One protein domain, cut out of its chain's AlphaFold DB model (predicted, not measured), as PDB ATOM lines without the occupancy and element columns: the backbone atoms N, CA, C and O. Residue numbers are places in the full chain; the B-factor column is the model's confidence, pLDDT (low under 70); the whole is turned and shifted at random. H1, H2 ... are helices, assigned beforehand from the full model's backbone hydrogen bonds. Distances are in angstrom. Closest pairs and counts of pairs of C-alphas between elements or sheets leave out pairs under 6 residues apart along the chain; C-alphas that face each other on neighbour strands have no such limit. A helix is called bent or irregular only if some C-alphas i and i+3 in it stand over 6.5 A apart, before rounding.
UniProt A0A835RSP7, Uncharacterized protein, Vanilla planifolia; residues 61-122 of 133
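AT A GLANCE: This is residues 61 to 122 of the 133 residues of an uncharacterized protein of Vanilla planifolia (UniProt A0A835RSP7). The domain is an open V of helices with few contacts between its two limbs. One limb, the longer, is made of the bent H3 and then H4; the other is H1, and the short H2 lies near the closed end, where it packs on H3a. The printed part has 62 residues with four named helices, in the order H1, H2, H3, H4, and no named strand; its class is all helix. The whole is only just loose, close to extended, with a radius of gyration of the C-alphas of 15.5 A, and is flat, spanning 48 by 29 by 10 A.

HOW THE PARTS SIT: H3, residues 88 to 106, was assigned as one helix by its hydrogen bonds but is bent: C-alphas 96 and 99 are 6.7 A apart. Its arms, H3a of residues 88 to 96 and H3b of residues 99 to 106, stand at a steep tilt of 46 degrees. H2, residues 79 to 83, touches H3a; their closest C-alphas, those of Val 83 and Ala 91, are 5.0 A apart. H1, residues 61 to 76, is close to H2 but not clearly touching, with the C-alphas of Arg 75 and Thr 81 closest at 7.7 A. H1 is apart from H3a and H3b. H4, residues 111 to 120, is apart from H1, and only just apart from H3b, at 8.5 A. In H1, H2 and H4 every O i to N i+4 pair is within hydrogen-bond range; in H3a 4 of 5 are, in H3b 3 of 4.

IN THESE COORDINATES: H3a measures 12.5 A from C-alpha 88 at (-16.485, 16.141, 15.464), and H3b 10.1 A. H1 measures 22.4 A from C-alpha 61 at (-37.753, 39.108, -11.471). H2 measures 5.8 A, and H4 14.0 A, ending with C-alpha 120 at (-47.578, 10.832, -14.513).

THE WHOLE: The two C-alphas farthest apart, those of Pro 87 and Gly 122, are 48.4 A apart. Residues 61 to 78, of which 61 to 76 belong to H1, stand free. The printed part has no cut, and its three links are tight. Mean pLDDT of the printed part is 70.3, with 37 residues under 70, among them 79 to 97.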
ATOM      1  N   GLU A  61     -37.915  38.756 -12.888       78.62
ATOM      2  CA  GLU A  61     -37.753  39.108 -11.471       78.62
ATOM      3  C   GLU A  61     -37.952  37.896 -10.551       78.62
ATOM      4  O   GLU A  61     -37.239  37.711  -9.555       78.62
ATOM      5  N   LEU A  62     -38.875  37.008 -10.922       77.44
ATOM      6  CA  LEU A  62     -39.117  35.753 -10.224       77.44
ATOM      7  C   LEU A  62     -37.917  34.808 -10.381       77.44
ATOM      8  O   LEU A  62     -37.455  34.236  -9.397       77.44
ATOM      9  N   ARG A  63     -37.326  34.709 -11.578       76.44
ATOM     10  CA  ARG A  63     -36.090  33.929 -11.797       76.44
ATOM     11  C   ARG A  63     -34.938  34.433 -10.932       76.44
ATOM     12  O   ARG A  63     -34.260  33.636 -10.283       76.44
ATOM     13  N   TYR A  64     -34.740  35.749 -10.903       79.81
ATOM     14  CA  TYR A  64     -33.670  36.367 -10.129       79.81
ATOM     15  C   TYR A  64     -33.867  36.181  -8.617       79.81
ATOM     16  O   TYR A  64     -32.934  35.796  -7.908       79.81
ATOM     17  N   SER A  65     -35.085  36.401  -8.114       83.56
ATOM     18  CA  SER A  65     -35.408  36.203  -6.695       83.56
ATOM     19  C   SER A  65     -35.291  34.736  -6.274       83.56
ATOM     20  O   SER A  65     -34.674  34.460  -5.244       83.56
ATOM     21  N   PHE A  66     -35.765  33.786  -7.089       82.06
ATOM     22  CA  PHE A  66     -35.561  32.357  -6.837       82.06
ATOM     23  C   PHE A  66     -34.082  31.989  -6.803       82.06
ATOM     24  O   PHE A  66     -33.650  31.328  -5.861       82.06
ATOM     25  N   GLN A  67     -33.287  32.436  -7.777       80.06
ATOM     26  CA  GLN A  67     -31.858  32.132  -7.821       80.06
ATOM     27  C   GLN A  67     -31.127  32.683  -6.590       80.06
ATOM     28  O   GLN A  67     -30.328  31.976  -5.971       80.06
ATOM     29  N   ARG A  68     -31.430  33.922  -6.193       84.25
ATOM     30  CA  ARG A  68     -30.863  34.555  -4.997       84.25
ATOM     31  C   ARG A  68     -31.238  33.802  -3.721       84.25
ATOM     32  O   ARG A  68     -30.365  33.502  -2.907       84.25
ATOM     33  N   ASN A  69     -32.519  33.480  -3.558       81.88
ATOM     34  CA  ASN A  69     -33.034  32.800  -2.370       81.88
ATOM     35  C   ASN A  69     -32.523  31.359  -2.283       81.88
ATOM     36  O   ASN A  69     -32.172  30.888  -1.205       81.88
ATOM     37  N   PHE A  70     -32.400  30.680  -3.420       82.25
ATOM     38  CA  PHE A  70     -31.845  29.337  -3.491       82.25
ATOM     39  C   PHE A  70     -30.365  29.315  -3.102       82.25
ATOM     40  O   PHE A  70     -29.968  28.517  -2.258       82.25
ATOM     41  N   GLN A  71     -29.559  30.245  -3.624       81.88
ATOM     42  CA  GLN A  71     -28.155  30.382  -3.219       81.88
ATOM     43  C   GLN A  71     -28.012  30.703  -1.727       81.88
ATOM     44  O   GLN A  71     -27.093  30.210  -1.074       81.88
ATOM     45  N   PHE A  72     -28.914  31.518  -1.172       82.00
ATOM     46  CA  PHE A  72     -28.938  31.809   0.259       82.00
ATOM     47  C   PHE A  72     -29.227  30.550   1.085       82.00
ATOM     48  O   PHE A  72     -28.459  30.226   1.989       82.00
ATOM     49  N   LEU A  73     -30.273  29.799   0.737       79.56
ATOM     50  CA  LEU A  73     -30.624  28.549   1.413       79.56
ATOM     51  C   LEU A  73     -29.495  27.519   1.311       79.56
ATOM     52  O   LEU A  73     -29.126  26.925   2.320       79.56
ATOM     53  N   GLN A  74     -28.883  27.363   0.136       76.31
ATOM     54  CA  GLN A  74     -27.734  26.473  -0.040       76.31
ATOM     55  C   GLN A  74     -26.572  26.849   0.881       76.31
ATOM     56  O   GLN A  74     -25.972  25.967   1.487       76.31
ATOM     57  N   ARG A  75     -26.267  28.144   1.032       78.62
ATOM     58  CA  ARG A  75     -25.191  28.619   1.919       78.62
ATOM     59  C   ARG A  75     -25.521  28.441   3.399       78.62
ATOM     60  O   ARG A  75     -24.639  28.085   4.169       78.62
ATOM     61  N   VAL A  76     -26.768  28.675   3.805       74.25
ATOM     62  CA  VAL A  76     -27.192  28.539   5.210       74.25
ATOM     63  C   VAL A  76     -27.262  27.072   5.632       74.25
ATOM     64  O   VAL A  76     -26.797  26.730   6.718       74.25
ATOM     65  N   PHE A  77     -27.772  26.202   4.763       71.00
ATOM     66  CA  PHE A  77     -27.884  24.760   4.996       71.00
ATOM     67  C   PHE A  77     -26.691  23.963   4.441       71.00
ATOM     68  O   PHE A  77     -26.791  22.756   4.225       71.00
ATOM     69  N   SER A  78     -25.556  24.623   4.201       71.12
ATOM     70  CA  SER A  78     -24.327  23.946   3.793       71.12
ATOM     71  C   SER A  78     -23.823  23.025   4.902       71.12
ATOM     72  O   SER A  78     -23.975  23.298   6.092       71.12
ATOM     73  N   ILE A  79     -23.169  21.932   4.507       65.75
ATOM     74  CA  ILE A  79     -22.571  20.981   5.452       65.75
ATOM     75  C   ILE A  79     -21.634  21.732   6.402       65.75
ATOM     76  O   ILE A  79     -21.765  21.582   7.611       65.75
ATOM     77  N   ASP A  80     -20.798  22.631   5.880       65.38
ATOM     78  CA  ASP A  80     -19.829  23.400   6.665       65.38
ATOM     79  C   ASP A  80     -20.459  24.323   7.717       65.38
ATOM     80  O   ASP A  80     -19.842  24.538   8.757       65.38
ATOM     81  N   THR A  81     -21.661  24.868   7.492       66.12
ATOM     82  CA  THR A  81     -22.367  25.717   8.473       66.12
ATOM     83  C   THR A  81     -23.137  24.887   9.493       66.12
ATOM     84  O   THR A  81     -23.175  25.250  10.667       66.12
ATOM     85  N   LEU A  82     -23.708  23.757   9.074       64.19
ATOM     86  CA  LEU A  82     -24.468  22.859   9.945       64.19
ATOM     87  C   LEU A  82     -23.573  22.001  10.847       64.19
ATOM     88  O   LEU A  82     -23.968  21.673  11.963       64.19
ATOM     89  N   VAL A  83     -22.364  21.650  10.396       64.81
ATOM     90  CA  VAL A  83     -21.449  20.782  11.154       64.81
ATOM     91  C   VAL A  83     -20.375  21.537  11.935       64.81
ATOM     92  O   VAL A  83     -19.833  20.971  12.876       64.81
ATOM     93  N   LYS A  84     -20.103  22.816  11.624       64.44
ATOM     94  CA  LYS A  84     -19.192  23.667  12.419       64.44
ATOM     95  C   LYS A  84     -19.537  23.766  13.907       64.44
ATOM     96  O   LYS A  84     -18.609  23.736  14.710       64.44
ATOM     97  N   PRO A  85     -20.816  23.934  14.298       67.31
ATOM     98  CA  PRO A  85     -21.172  24.039  15.708       67.31
ATOM     99  C   PRO A  85     -21.240  22.673  16.405       67.31
ATOM    100  O   PRO A  85     -21.456  22.627  17.615       67.31
ATOM    101  N   LEU A  86     -21.087  21.561  15.674       58.00
ATOM    102  CA  LEU A  86     -21.246  20.220  16.221       58.00
ATOM    103  C   LEU A  86     -19.889  19.598  16.580       58.00
ATOM    104  O   LEU A  86     -18.931  19.704  15.813       58.00
ATOM    105  N   PRO A  87     -19.799  18.884  17.716       69.56
ATOM    106  CA  PRO A  87     -18.620  18.100  18.053       69.56
ATOM    107  C   PRO A  87     -18.250  17.136  16.908       69.56
ATOM    108  O   PRO A  87     -19.153  16.516  16.330       69.56
ATOM    109  N   PRO A  88     -16.949  16.936  16.608       66.88
ATOM    110  CA  PRO A  88     -16.485  16.141  15.464       66.88
ATOM    111  C   PRO A  88     -17.107  14.736  15.351       66.88
ATOM    112  O   PRO A  88     -17.326  14.239  14.248       66.88
ATOM    113  N   ALA A  89     -17.458  14.115  16.482       65.19
ATOM    114  CA  ALA A  89     -18.102  12.803  16.532       65.19
ATOM    115  C   ALA A  89     -19.528  12.779  15.937       65.19
ATOM    116  O   ALA A  89     -19.935  11.783  15.346       65.19
ATOM    117  N   ILE A  90     -20.290  13.869  16.071       63.44
ATOM    118  CA  ILE A  90     -21.662  13.978  15.543       63.44
ATOM    119  C   ILE A  90     -21.631  14.524  14.113       63.44
ATOM    120  O   ILE A  90     -22.369  14.037  13.257       63.44
ATOM    121  N   ALA A  91     -20.722  15.461  13.831       63.31
ATOM    122  CA  ALA A  91     -20.493  16.014  12.497       63.31
ATOM    123  C   ALA A  91     -20.249  14.924  11.438       63.31
ATOM    124  O   ALA A  91     -20.794  14.996  10.337       63.31
ATOM    125  N   TYR A  92     -19.481  13.886  11.787       63.38
ATOM    126  CA  TYR A  92     -19.183  12.766  10.891       63.38
ATOM    127  C   TYR A  92     -20.410  11.893  10.570       63.38
ATOM    128  O   TYR A  92     -20.586  11.452   9.436       63.38
ATOM    129  N   ASN A  93     -21.293  11.667  11.546       64.25
ATOM    130  CA  ASN A  93     -22.499  10.855  11.352       64.25
ATOM    131  C   ASN A  93     -23.596  11.619  10.605       64.25
ATOM    132  O   ASN A  93     -24.312  11.042   9.784       64.25
ATOM    133  N   VAL A  94     -23.710  12.921  10.870       62.91
ATOM    134  CA  VAL A  94     -24.647  13.798  10.174       62.91
ATOM    135  C   VAL A  94     -24.211  13.974   8.730       62.91
ATOM    136  O   VAL A  94     -25.022  13.705   7.862       62.91
ATOM    137  N   SER A  95     -22.954  14.310   8.427       66.25
ATOM    138  CA  SER A  95     -22.504  14.490   7.034       66.25
ATOM    139  C   SER A  95     -22.688  13.233   6.173       66.25
ATOM    140  O   SER A  95     -23.068  13.332   5.007       66.25
ATOM    141  N   ARG A  96     -22.504  12.045   6.761       67.31
ATOM    142  CA  ARG A  96     -22.676  10.762   6.068       67.31
ATOM    143  C   ARG A  96     -24.137  10.423   5.762       67.31
ATOM    144  O   ARG A  96     -24.405   9.817   4.730       67.31
ATOM    145  N   ASN A  97     -25.073  10.836   6.620       67.62
ATOM    146  CA  ASN A  97     -26.505  10.591   6.436       67.62
ATOM    147  C   ASN A  97     -27.269  11.784   5.850       67.62
ATOM    148  O   ASN A  97     -28.365  11.591   5.336       67.62
ATOM    149  N   LEU A  98     -26.723  13.002   5.887       70.69
ATOM    150  CA  LEU A  98     -27.408  14.220   5.445       70.69
ATOM    151  C   LEU A  98     -27.799  14.104   3.977       70.69
ATOM    152  O   LEU A  98     -28.936  14.384   3.633       70.69
ATOM    153  N   TYR A  99     -26.883  13.603   3.143       68.56
ATOM    154  CA  TYR A  99     -27.147  13.347   1.730       68.56
ATOM    155  C   TYR A  99     -28.305  12.359   1.525       68.56
ATOM    156  O   TYR A  99     -29.149  12.569   0.659       68.56
ATOM    157  N   PHE A 100     -28.386  11.307   2.346       69.69
ATOM    158  CA  PHE A 100     -29.489  10.343   2.303       69.69
ATOM    159  C   PHE A 100     -30.812  10.966   2.772       69.69
ATOM    160  O   PHE A 100     -31.830  10.814   2.103       69.69
ATOM    161  N   PHE A 101     -30.799  11.721   3.872       66.25
ATOM    162  CA  PHE A 101     -31.983  12.403   4.391       66.25
ATOM    163  C   PHE A 101     -32.511  13.462   3.426       66.25
ATOM    164  O   PHE A 101     -33.706  13.478   3.153       66.25
ATOM    165  N   THR A 102     -31.655  14.316   2.864       66.44
ATOM    166  CA  THR A 102     -32.104  15.333   1.906       66.44
ATOM    167  C   THR A 102     -32.635  14.686   0.637       66.44
ATOM    168  O   THR A 102     -33.670  15.118   0.147       66.44
ATOM    169  N   ARG A 103     -32.007  13.598   0.166       67.88
ATOM    170  CA  ARG A 103     -32.445  12.868  -1.031       67.88
ATOM    171  C   ARG A 103     -33.859  12.298  -0.907       67.88
ATOM    172  O   ARG A 103     -34.590  12.334  -1.886       67.88
ATOM    173  N   ILE A 104     -34.281  11.829   0.271       72.19
ATOM    174  CA  ILE A 104     -35.662  11.345   0.478       72.19
ATOM    175  C   ILE A 104     -36.683  12.468   0.236       72.19
ATOM    176  O   ILE A 104     -37.713  12.243  -0.393       72.19
ATOM    177  N   PHE A 105     -36.402  13.684   0.708       64.69
ATOM    178  CA  PHE A 105     -37.336  14.808   0.592       64.69
ATOM    179  C   PHE A 105     -37.213  15.565  -0.737       64.69
ATOM    180  O   PHE A 105     -38.196  16.142  -1.200       64.69
ATOM    181  N   THR A 106     -36.042  15.547  -1.381       66.69
ATOM    182  CA  THR A 106     -35.830  16.167  -2.697       66.69
ATOM    183  C   THR A 106     -36.071  15.217  -3.864       66.69
ATOM    184  O   THR A 106     -36.029  15.672  -4.999       66.69
ATOM    185  N   GLN A 107     -36.395  13.940  -3.623       62.41
ATOM    186  CA  GLN A 107     -36.600  12.930  -4.670       62.41
ATOM    187  C   GLN A 107     -37.580  13.381  -5.766       62.41
ATOM    188  O   GLN A 107     -37.388  13.051  -6.931       62.41
ATOM    189  N   PHE A 108     -38.618  14.145  -5.420       61.12
ATOM    190  CA  PHE A 108     -39.602  14.660  -6.381       61.12
ATOM    191  C   PHE A 108     -39.095  15.845  -7.219       61.12
ATOM    192  O   PHE A 108     -39.650  16.131  -8.276       61.12
ATOM    193  N   PHE A 109     -38.045  16.518  -6.750       64.56
ATOM    194  CA  PHE A 109     -37.377  17.638  -7.412       64.56
ATOM    195  C   PHE A 109     -36.072  17.224  -8.103       64.56
ATOM    196  O   PHE A 109     -35.510  18.010  -8.863       64.56
ATOM    197  N   ASP A 110     -35.600  16.000  -7.869       68.62
ATOM    198  CA  ASP A 110     -34.520  15.412  -8.650       68.62
ATOM    199  C   ASP A 110     -34.973  15.258 -10.112       68.62
ATOM    200  O   ASP A 110     -36.156  15.027 -10.374       68.62
ATOM    201  N   PRO A 111     -34.060  15.350 -11.093       68.94
ATOM    202  CA  PRO A 111     -34.407  15.258 -12.514       68.94
ATOM    203  C   PRO A 111     -35.186  13.978 -12.866       68.94
ATOM    204  O   PRO A 111     -36.073  14.012 -13.716       68.94
ATOM    205  N   GLU A 112     -34.931  12.870 -12.164       71.31
ATOM    206  CA  GLU A 112     -35.697  11.621 -12.286       71.31
ATOM    207  C   GLU A 112     -37.116  11.725 -11.695       71.31
ATOM    208  O   GLU A 112     -38.068  11.182 -12.257       71.31
ATOM    209  N   GLY A 113     -37.283  12.448 -10.584       68.75
ATOM    210  CA  GLY A 113     -38.578  12.725  -9.962       68.75
ATOM    211  C   GLY A 113     -39.433  13.677 -10.785       68.75
ATOM    212  O   GLY A 113     -40.611  13.400 -11.004       68.75
ATOM    213  N   ILE A 114     -38.826  14.739 -11.322       68.19
ATOM    214  CA  ILE A 114     -39.470  15.667 -12.256       68.19
ATOM    215  C   ILE A 114     -39.913  14.908 -13.506       68.19
ATOM    216  O   ILE A 114     -41.062  15.046 -13.918       68.19
ATOM    217  N   ALA A 115     -39.058  14.047 -14.067       70.06
ATOM    218  CA  ALA A 115     -39.420  13.213 -15.210       70.06
ATOM    219  C   ALA A 115     -40.571  12.246 -14.883       70.06
ATOM    220  O   ALA A 115     -41.490  12.099 -15.684       70.06
ATOM    221  N   ASN A 116     -40.579  11.615 -13.706       72.25
ATOM    222  CA  ASN A 116     -41.670  10.730 -13.280       72.25
ATOM    223  C   ASN A 116     -42.983  11.482 -13.014       72.25
ATOM    224  O   ASN A 116     -44.056  10.981 -13.359       72.25
ATOM    225  N   ALA A 117     -42.917  12.690 -12.453       69.44
ATOM    226  CA  ALA A 117     -44.074  13.557 -12.261       69.44
ATOM    227  C   ALA A 117     -44.619  14.063 -13.605       69.44
ATOM    228  O   ALA A 117     -45.824  14.016 -13.832       69.44
ATOM    229  N   GLN A 118     -43.746  14.456 -14.535       67.62
ATOM    230  CA  GLN A 118     -44.117  14.844 -15.898       67.62
ATOM    231  C   GLN A 118     -44.720  13.673 -16.683       67.62
ATOM    232  O   GLN A 118     -45.723  13.863 -17.367       67.62
ATOM    233  N   LYS A 119     -44.174  12.455 -16.547       74.19
ATOM    234  CA  LYS A 119     -44.755  11.220 -17.108       74.19
ATOM    235  C   LYS A 119     -46.137  10.932 -16.518       74.19
ATOM    236  O   LYS A 119     -47.073  10.674 -17.262       74.19
ATOM    237  N   SER A 120     -46.291  11.048 -15.198       70.25
ATOM    238  CA  SER A 120     -47.578  10.832 -14.513       70.25
ATOM    239  C   SER A 120     -48.627  11.895 -14.865       70.25
ATOM    240  O   SER A 120     -49.821  11.615 -14.848       70.25
ATOM    241  N   LEU A 121     -48.182  13.108 -15.202       67.88
ATOM    242  CA  LEU A 121     -49.019  14.223 -15.649       67.88
ATOM    243  C   LEU A 121     -49.307  14.187 -17.165       67.88
ATOM    244  O   LEU A 121     -50.061  15.020 -17.660       67.88
ATOM    245  N   GLY A 122     -48.725  13.236 -17.909       64.38
ATOM    246  CA  GLY A 122     -48.902  13.097 -19.359       64.38
ATOM    247  C   GLY A 122     -48.168  14.152 -20.199       64.38
ATOM    248  O   GLY A 122     -48.506  14.353 -21.362       64.38
TER     249      GLY A 122